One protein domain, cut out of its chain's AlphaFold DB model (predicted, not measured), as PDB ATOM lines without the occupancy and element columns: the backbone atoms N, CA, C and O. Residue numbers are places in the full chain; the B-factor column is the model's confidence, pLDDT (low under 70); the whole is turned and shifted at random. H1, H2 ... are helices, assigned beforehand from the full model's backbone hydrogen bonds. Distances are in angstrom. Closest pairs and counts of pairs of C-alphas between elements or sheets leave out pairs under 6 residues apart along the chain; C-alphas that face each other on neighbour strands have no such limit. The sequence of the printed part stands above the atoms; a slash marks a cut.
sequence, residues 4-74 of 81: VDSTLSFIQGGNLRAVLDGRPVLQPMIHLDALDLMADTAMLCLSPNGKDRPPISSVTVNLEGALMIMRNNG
ATOM      1  N   VAL A   4      99.694  59.925  51.874       86.38
ATOM      2  CA  VAL A   4      99.920  58.863  52.862       86.38
ATOM      3  C   VAL A   4     100.859  57.794  52.303       86.38
ATOM      4  O   VAL A   4     101.847  57.470  52.955       86.38
ATOM      5  N   ASP A   5     100.624  57.318  51.076       87.56
ATOM      6  CA  ASP A   5     101.473  56.292  50.447       87.56
ATOM      7  C   ASP A   5     102.920  56.780  50.265       87.56
ATOM      8  O   ASP A   5     103.878  56.048  50.526       87.56
ATOM      9  N   SER A   6     103.092  58.039  49.843       86.56
ATOM     10  CA  SER A   6     104.413  58.659  49.693       86.56
ATOM     11  C   SER A   6     105.130  58.813  51.033       86.56
ATOM     12  O   SER A   6     106.312  58.499  51.133       86.56
ATOM     13  N   THR A   7     104.413  59.242  52.072       88.69
ATOM     14  CA  THR A   7     104.969  59.427  53.422       88.69
ATOM     15  C   THR A   7     105.401  58.093  54.030       88.69
ATOM     16  O   THR A   7     106.519  57.984  54.530       88.69
ATOM     17  N   LEU A   8     104.561  57.056  53.925       89.62
ATOM     18  CA  LEU A   8     104.877  55.710  54.415       89.62
ATOM     19  C   LEU A   8     106.132  55.141  53.749       89.62
ATOM     20  O   LEU A   8     106.986  54.591  54.438       89.62
ATOM     21  N   SER A   9     106.285  55.343  52.439       89.94
ATOM     22  CA  SER A   9     107.471  54.888  51.701       89.94
ATOM     23  C   SER A   9     108.765  55.525  52.230       89.94
ATOM     24  O   SER A   9     109.786  54.849  52.339       89.94
ATOM     25  N   PHE A  10     108.738  56.813  52.599       90.50
ATOM     26  CA  PHE A  10     109.896  57.482  53.200       90.50
ATOM     27  C   PHE A  10     110.198  56.984  54.616       90.50
ATOM     28  O   PHE A  10     111.368  56.774  54.929       90.50
ATOM     29  N   ILE A  11     109.171  56.768  55.447       87.75
ATOM     30  CA  ILE A  11     109.329  56.244  56.815       87.75
ATOM     31  C   ILE A  11     109.933  54.834  56.773       87.75
ATOM     32  O   ILE A  11     110.966  54.591  57.388       87.75
ATOM     33  N   GLN A  12     109.359  53.929  55.974       88.62
ATOM     34  CA  GLN A  12     109.840  52.549  55.826       88.62
ATOM     35  C   GLN A  12     111.257  52.469  55.242       88.62
ATOM     36  O   GLN A  12     112.011  51.551  55.554       88.62
ATOM     37  N   GLY A  13     111.633  53.439  54.404       88.31
ATOM     38  CA  GLY A  13     112.986  53.582  53.869       88.31
ATOM     39  C   GLY A  13     113.988  54.239  54.828       88.31
ATOM     40  O   GLY A  13     115.108  54.521  54.406       88.31
ATOM     41  N   GLY A  14     113.601  54.540  56.075       84.94
ATOM     42  CA  GLY A  14     114.459  55.195  57.069       84.94
ATOM     43  C   GLY A  14     114.759  56.669  56.770       84.94
ATOM     44  O   GLY A  14     115.687  57.248  57.332       84.94
ATOM     45  N   ASN A  15     114.001  57.303  55.873       87.00
ATOM     46  CA  ASN A  15     114.204  58.689  55.461       87.00
ATOM     47  C   ASN A  15     113.185  59.631  56.120       87.00
ATOM     48  O   ASN A  15     112.441  60.344  55.445       87.00
ATOM     49  N   LEU A  16     113.177  59.673  57.456       85.31
ATOM     50  CA  LEU A  16     112.287  60.571  58.206       85.31
ATOM     51  C   LEU A  16     112.494  62.047  57.863       85.31
ATOM     52  O   LEU A  16     111.550  62.830  57.857       85.31
ATOM     53  N   ARG A  17     113.715  62.443  57.496       82.94
ATOM     54  CA  ARG A  17     114.023  63.823  57.088       82.94
ATOM     55  C   ARG A  17     113.171  64.316  55.925       82.94
ATOM     56  O   ARG A  17     112.934  65.514  55.844       82.94
ATOM     57  N   ALA A  18     112.733  63.419  55.042       85.69
ATOM     58  CA  ALA A  18     111.901  63.773  53.898       85.69
ATOM     59  C   ALA A  18     110.458  64.146  54.282       85.69
ATOM     60  O   ALA A  18     109.763  64.746  53.465       85.69
ATOM     61  N   VAL A  19     110.008  63.797  55.495       85.94
ATOM     62  CA  VAL A  19     108.613  63.973  55.938       85.94
ATOM     63  C   VAL A  19     108.452  64.917  57.133       85.94
ATOM     64  O   VAL A  19     107.337  65.339  57.427       85.94
ATOM     65  N   LEU A  20     109.540  65.274  57.821       82.75
ATOM     66  CA  LEU A  20     109.510  66.209  58.949       82.75
ATOM     67  C   LEU A  20     109.329  67.659  58.477       82.75
ATOM     68  O   LEU A  20     109.995  68.104  57.541       82.75
ATOM     69  N   ASP A  21     108.491  68.432  59.179       83.00
ATOM     70  CA  ASP A  21     108.471  69.888  59.004       83.00
ATOM     71  C   ASP A  21     109.756  70.476  59.602       83.00
ATOM     72  O   ASP A  21     109.985  70.440  60.810       83.00
ATOM     73  N   GLY A  22     110.626  70.994  58.736       73.75
ATOM     74  CA  GLY A  22     111.927  71.543  59.113       73.75
ATOM     75  C   GLY A  22     111.881  72.965  59.675       73.75
ATOM     76  O   GLY A  22     112.931  73.610  59.730       73.75
ATOM     77  N   ARG A  23     110.699  73.500  60.014       74.56
ATOM     78  CA  ARG A  23     110.534  74.909  60.391       74.56
ATOM     79  C   ARG A  23     110.188  75.097  61.870       74.56
ATOM     80  O   ARG A  23     109.196  74.539  62.337       74.56
ATOM     81  N   PRO A  24     110.905  75.997  62.568       52.59
ATOM     82  CA  PRO A  24     112.212  76.572  62.211       52.59
ATOM     83  C   PRO A  24     113.330  75.516  62.286       52.59
ATOM     84  O   PRO A  24     113.137  74.460  62.884       52.59
ATOM     85  N   VAL A  25     114.490  75.811  61.681       62.34
ATOM     86  CA  VAL A  25     115.636  74.889  61.541       62.34
ATOM     87  C   VAL A  25     115.912  74.154  62.855       62.34
ATOM     88  O   VAL A  25     116.374  74.756  63.830       62.34
ATOM     89  N   LEU A  26     115.636  72.847  62.875       57.09
ATOM     90  CA  LEU A  26     116.024  71.983  63.982       57.09
ATOM     91  C   LEU A  26     117.557  72.017  64.107       57.09
ATOM     92  O   LEU A  26     118.277  71.656  63.175       57.09
ATOM     93  N   GLN A  27     118.052  72.429  65.279       59.84
ATOM     94  CA  GLN A  27     119.409  72.111  65.748       59.84
ATOM     95  C   GLN A  27     119.656  70.589  65.669       59.84
ATOM     96  O   GLN A  27     118.675  69.851  65.540       59.84
ATOM     97  N   PRO A  28     120.923  70.106  65.671       57.41
ATOM     98  CA  PRO A  28     121.258  68.761  65.199       57.41
ATOM     99  C   PRO A  28     120.351  67.718  65.834       57.41
ATOM    100  O   PRO A  28     119.926  67.891  66.970       57.41
ATOM    101  N   MET A  29     120.031  66.689  65.056       61.69
ATOM    102  CA  MET A  29     119.045  65.637  65.305       61.69
ATOM    103  C   MET A  29     119.321  64.870  66.616       61.69
ATOM    104  O   MET A  29     119.698  63.709  66.605       61.69
ATOM    105  N   ILE A  30     119.147  65.525  67.763       59.28
ATOM    106  CA  ILE A  30     119.424  65.022  69.118       59.28
ATOM    107  C   ILE A  30     118.314  64.050  69.574       59.28
ATOM    108  O   ILE A  30     118.382  63.445  70.639       59.28
ATOM    109  N   HIS A  31     117.289  63.856  68.744       70.50
ATOM    110  CA  HIS A  31     116.072  63.126  69.087       70.50
ATOM    111  C   HIS A  31     115.659  62.117  68.011       70.50
ATOM    112  O   HIS A  31     114.465  61.883  67.859       70.50
ATOM    113  N   LEU A  32     116.610  61.557  67.249       79.56
ATOM    114  CA  LEU A  32     116.301  60.549  66.221       79.56
ATOM    115  C   LEU A  32     115.439  59.420  66.795       79.56
ATOM    116  O   LEU A  32     114.349  59.207  66.288       79.56
ATOM    117  N   ASP A  33     115.821  58.862  67.944       85.69
ATOM    118  CA  ASP A  33     115.069  57.780  68.594       85.69
ATOM    119  C   ASP A  33     113.622  58.169  68.955       85.69
ATOM    120  O   ASP A  33     112.697  57.367  68.836       85.69
ATOM    121  N   ALA A  34     113.393  59.417  69.382       88.75
ATOM    122  CA  ALA A  34     112.039  59.902  69.657       88.75
ATOM    123  C   ALA A  34     111.229  60.078  68.368       88.75
ATOM    124  O   ALA A  34     110.037  59.781  68.345       88.75
ATOM    125  N   LEU A  35     111.868  60.577  67.308       88.25
ATOM    126  CA  LEU A  35     111.242  60.766  66.001       88.25
ATOM    127  C   LEU A  35     110.910  59.422  65.346       88.25
ATOM    128  O   LEU A  35     109.820  59.290  64.794       88.25
ATOM    129  N   ASP A  36     111.794  58.432  65.469       89.56
ATOM    130  CA  ASP A  36     111.571  57.057  65.023       89.56
ATOM    131  C   ASP A  36     110.365  56.456  65.750       89.56
ATOM    132  O   ASP A  36     109.411  56.020  65.109       89.56
ATOM    133  N   LEU A  37     110.314  56.563  67.084       93.56
ATOM    134  CA  LEU A  37     109.181  56.063  67.868       93.56
ATOM    135  C   LEU A  37     107.846  56.731  67.484       93.56
ATOM    136  O   LEU A  37     106.804  56.067  67.426       93.56
ATOM    137  N   MET A  38     107.853  58.039  67.201       92.00
ATOM    138  CA  MET A  38     106.668  58.751  66.709       92.00
ATOM    139  C   MET A  38     106.253  58.270  65.314       92.00
ATOM    140  O   MET A  38     105.065  58.036  65.077       92.00
ATOM    141  N   ALA A  39     107.210  58.116  64.399       92.19
ATOM    142  CA  ALA A  39     106.949  57.696  63.029       92.19
ATOM    143  C   ALA A  39     106.441  56.251  62.953       92.19
ATOM    144  O   ALA A  39     105.452  55.994  62.266       92.19
ATOM    145  N   ASP A  40     107.032  55.339  63.725       93.19
ATOM    146  CA  ASP A  40     106.587  53.950  63.842       93.19
ATOM    147  C   ASP A  40     105.172  53.868  64.412       93.19
ATOM    148  O   ASP A  40     104.314  53.153  63.890       93.19
ATOM    149  N   THR A  41     104.881  54.668  65.441       96.06
ATOM    150  CA  THR A  41     103.534  54.747  66.016       96.06
ATOM    151  C   THR A  41     102.520  55.246  64.982       96.06
ATOM    152  O   THR A  41     101.435  54.672  64.859       96.06
ATOM    153  N   ALA A  42     102.867  56.273  64.198       93.50
ATOM    154  CA  ALA A  42     102.006  56.789  63.135       93.50
ATOM    155  C   ALA A  42     101.788  55.750  62.021       93.50
ATOM    156  O   ALA A  42     100.654  55.556  61.578       93.50
ATOM    157  N   MET A  43     102.841  55.037  61.615       92.50
ATOM    158  CA  MET A  43     102.769  53.962  60.625       92.50
ATOM    159  C   MET A  43     101.830  52.840  61.084       92.50
ATOM    160  O   MET A  43     100.946  52.439  60.328       92.50
ATOM    161  N   LEU A  44     101.959  52.383  62.333       94.69
ATOM    162  CA  LEU A  44     101.088  51.352  62.903       94.69
ATOM    163  C   LEU A  44      99.620  51.800  62.952       94.69
ATOM    164  O   LEU A  44      98.725  51.018  62.624       94.69
ATOM    165  N   CYS A  45      99.349  53.067  63.286       95.62
ATOM    166  CA  CYS A  45      97.991  53.629  63.259       95.62
ATOM    167  C   CYS A  45      97.373  53.635  61.852       95.62
ATOM    168  O   CYS A  45      96.153  53.513  61.712       95.62
ATOM    169  N   LEU A  46      98.205  53.762  60.818       91.81
ATOM    170  CA  LEU A  46      97.803  53.787  59.412       91.81
ATOM    171  C   LEU A  46      97.752  52.393  58.772       91.81
ATOM    172  O   LEU A  46      97.513  52.289  57.567       91.81
ATOM    173  N   SER A  47      97.924  51.321  59.554       91.50
ATOM    174  CA  SER A  47      97.888  49.952  59.040       91.50
ATOM    175  C   SER A  47      96.602  49.692  58.233       91.50
ATOM    176  O   SER A  47      95.495  49.975  58.723       91.50
ATOM    177  N   PRO A  48      96.699  49.134  57.008       89.31
ATOM    178  CA  PRO A  48      95.529  48.853  56.174       89.31
ATOM    179  C   PRO A  48      94.544  47.908  56.866       89.31
ATOM    180  O   PRO A  48      93.330  48.104  56.814       89.31
ATOM    181  N   ASN A  49      95.082  46.916  57.575       92.94
ATOM    182  CA  ASN A  49      94.321  45.989  58.391       92.94
ATOM    183  C   ASN A  49      94.069  46.584  59.784       92.94
ATOM    184  O   ASN A  49      94.995  46.882  60.534       92.94
ATOM    185  N   GLY A  50      92.792  46.721  60.148       93.06
ATOM    186  CA  GLY A  50      92.385  47.309  61.424       93.06
ATOM    187  C   GLY A  50      92.878  46.551  62.660       93.06
ATOM    188  O   GLY A  50      93.020  47.166  63.708       93.06
ATOM    189  N   LYS A  51      93.171  45.247  62.544       94.50
ATOM    190  CA  LYS A  51      93.707  44.438  63.654       94.50
ATOM    191  C   LYS A  51      95.162  44.764  63.999       94.50
ATOM    192  O   LYS A  51      95.571  44.506  65.124       94.50
ATOM    193  N   ASP A  52      95.902  45.328  63.049       94.69
ATOM    194  CA  ASP A  52      97.308  45.702  63.230       94.69
ATOM    195  C   ASP A  52      97.439  47.131  63.784       94.69
ATOM    196  O   ASP A  52      98.520  47.561  64.186       94.69
ATOM    197  N   ARG A  53      96.326  47.879  63.835       97.38
ATOM    198  CA  ARG A  53      96.294  49.207  64.444       97.38
ATOM    199  C   ARG A  53      96.334  49.075  65.966       97.38
ATOM    200  O   ARG A  53      95.542  48.319  66.532       97.38
ATOM    201  N   PRO A  54      97.203  49.831  66.649       97.69
ATOM    202  CA  PRO A  54      97.284  49.795  68.096       97.69
ATOM    203  C   PRO A  54      96.025  50.414  68.723       97.69
ATOM    204  O   PRO A  54      95.428  51.334  68.151       97.69
ATOM    205  N   PRO A  55      95.621  49.969  69.925       97.94
ATOM    206  CA  PRO A  55      94.622  50.688  70.700       97.94
ATOM    207  C   PRO A  55      95.156  52.074  71.076       97.94
ATOM    208  O   PRO A  55      96.362  52.269  71.246       97.94
ATOM    209  N   ILE A  56      94.251  53.037  71.270       97.88
ATOM    210  CA  ILE A  56      94.632  54.423  71.582       97.88
ATOM    211  C   ILE A  56      95.498  54.533  72.846       97.88
ATOM    212  O   ILE A  56      96.364  55.395  72.916       97.88
ATOM    213  N   SER A  57      95.331  53.619  73.807       98.06
ATOM    214  CA  SER A  57      96.168  53.533  75.008       98.06
ATOM    215  C   SER A  57      97.633  53.206  74.697       98.06
ATOM    216  O   SER A  57      98.534  53.782  75.299       98.06
ATOM    217  N   SER A  58      97.896  52.314  73.740       98.12
ATOM    218  CA  SER A  58      99.260  52.018  73.289       98.12
ATOM    219  C   SER A  58      99.858  53.196  72.522       98.12
ATOM    220  O   SER A  58     101.032  53.506  72.700       98.12
ATOM    221  N   VAL A  59      99.043  53.901  71.728       98.25
ATOM    222  CA  VAL A  59      99.469  55.134  71.045       98.25
ATOM    223  C   VAL A  59      99.911  56.184  72.062       98.25
ATOM    224  O   VAL A  59     101.001  56.734  71.929       98.25
ATOM    225  N   THR A  60      99.113  56.441  73.103       98.06
ATOM    226  CA  THR A  60      99.461  57.435  74.129       98.06
ATOM    227  C   THR A  60     100.729  57.057  74.889       98.06
ATOM    228  O   THR A  60     101.578  57.919  75.087       98.06
ATOM    229  N   VAL A  61     100.911  55.776  75.230       98.31
ATOM    230  CA  VAL A  61     102.136  55.286  75.891       98.31
ATOM    231  C   VAL A  61     103.376  55.527  75.025       98.31
ATOM    232  O   VAL A  61     104.385  56.026  75.521       98.31
ATOM    233  N   ASN A  62     103.309  55.235  73.723       97.88
ATOM    234  CA  ASN A  62     104.442  55.454  72.824       97.88
ATOM    235  C   ASN A  62     104.774  56.944  72.664       97.88
ATOM    236  O   ASN A  62     105.945  57.323  72.677       97.88
ATOM    237  N   LEU A  63     103.756  57.803  72.545       97.06
ATOM    238  CA  LEU A  63     103.952  59.250  72.428       97.06
ATOM    239  C   LEU A  63     104.524  59.859  73.716       97.06
ATOM    240  O   LEU A  63     105.390  60.732  73.650       97.06
ATOM    241  N   GLU A  64     104.093  59.379  74.884       97.00
ATOM    242  CA  GLU A  64     104.693  59.750  76.167       97.00
ATOM    243  C   GLU A  64     106.159  59.311  76.247       97.00
ATOM    244  O   GLU A  64     107.010  60.109  76.643       97.00
ATOM    245  N   GLY A  65     106.479  58.089  75.810       94.69
ATOM    246  CA  GLY A  65     107.856  57.599  75.726       94.69
ATOM    247  C   GLY A  65     108.738  58.471  74.827       94.69
ATOM    248  O   GLY A  65     109.815  58.902  75.243       94.69
ATOM    249  N   ALA A  66     108.252  58.821  73.635       92.56
ATOM    250  CA  ALA A  66     108.960  59.713  72.719       92.56
ATOM    251  C   ALA A  66     109.197  61.096  73.350       92.56
ATOM    252  O   ALA A  66     110.297  61.645  73.274       92.56
ATOM    253  N   LEU A  67     108.198  61.635  74.054       90.62
ATOM    254  CA  LEU A  67     108.325  62.899  74.775       90.62
ATOM    255  C   LEU A  67     109.365  62.828  75.905       90.62
ATOM    256  O   LEU A  67     110.091  63.799  76.121       90.62
ATOM    257  N   MET A  68     109.461  61.709  76.629       90.81
ATOM    258  CA  MET A  68     110.495  61.519  77.655       90.81
ATOM    259  C   MET A  68     111.899  61.505  77.047       90.81
ATOM    260  O   MET A  68     112.783  62.183  77.569       90.81
ATOM    261  N   ILE A  69     112.092  60.816  75.916       88.19
ATOM    262  CA  ILE A  69     113.365  60.815  75.176       88.19
ATOM    263  C   ILE A  69     113.742  62.250  74.775       88.19
ATOM    264  O   ILE A  69     114.868  62.686  75.014       88.19
ATOM    265  N   MET A  70     112.783  63.028  74.257       83.44
ATOM    266  CA  MET A  70     113.012  64.435  73.898       83.44
ATOM    267  C   MET A  70     113.376  65.324  75.090       83.44
ATOM    268  O   MET A  70     114.111  66.295  74.946       83.44
ATOM    269  N   ARG A  71     112.846  65.032  76.279       83.50
ATOM    270  CA  ARG A  71     113.141  65.805  77.493       83.50
ATOM    271  C   ARG A  71     114.503  65.454  78.082       83.50
ATOM    272  O   ARG A  71     115.206  66.352  78.541       83.50
ATOM    273  N   ASN A  72     114.880  64.176  78.050       80.31
ATOM    274  CA  ASN A  72     116.135  63.689  78.620       80.31
ATOM    275  C   ASN A  72     117.365  64.153  77.830       80.31
ATOM    276  O   ASN A  72     118.419  64.370  78.423       80.31
ATOM    277  N   ASN A  73     117.225  64.382  76.522       69.81
ATOM    278  CA  ASN A  73     118.328  64.838  75.673       69.81
ATOM    279  C   ASN A  73     118.493  66.381  75.652       69.81
ATOM    280  O   ASN A  73     119.313  66.916  74.903       69.81
ATOM    281  N   GLY A  74     117.773  67.097  76.528       60.38
ATOM    282  CA  GLY A  74     117.821  68.553  76.682       60.38
ATOM    283  C   GLY A  74     116.876  69.303  75.729       60.38
ATOM    284  O   GLY A  74     116.479  68.782  74.689       60.38
TER     285      GLY A  74
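Overview. This is residues 4 to 74 of the 81 residues of an uncharacterized protein of Aegilops tauschii subsp. strangulata (UniProt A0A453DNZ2). H2 and H3 lie side by side as a helical hairpin, and the shorter H1 packs on the side of H2 away from H3. Residues 21 to 28 stick out. The 71 printed residues, all helix by class, hold H1, H2 and H3 in chain order. The whole is only just compact, close to loose: radius of gyration of the C-alphas 12.9 A, spans 37 by 27 by 17 A.

Arrangement. Start at H1, residues 4 to 12; it touches residues 39 to 43 alone of H2, residues 32 to 45, closest at C-alphas Leu 8 and Met 43, 6.8 A. This hairpin has a steep tilt of 44 degrees, opposite ways. H3, residues 56 to 72, touches H2, closest at C-alphas Ala 34 and Ala 66, 4.3 A; this hairpin has a shallow tilt of 10 degrees, opposite ways. H1 and H3 are apart. Every O i to N i+4 pair in H1, H2 and H3 is within hydrogen-bond range.

Along the chain. Find C-alpha 4 at (99.920, 58.863, 52.862), where H1 begins; H2 spans 19.8 A, and H3 runs 24.4 A to C-alpha 72 at (116.135, 63.689, 78.620).

Size, cuts and confidence. The printed part has no cut; H1 to H2 is a long link. Residues 24 to 30 and 73 to 74 have pLDDT under 70.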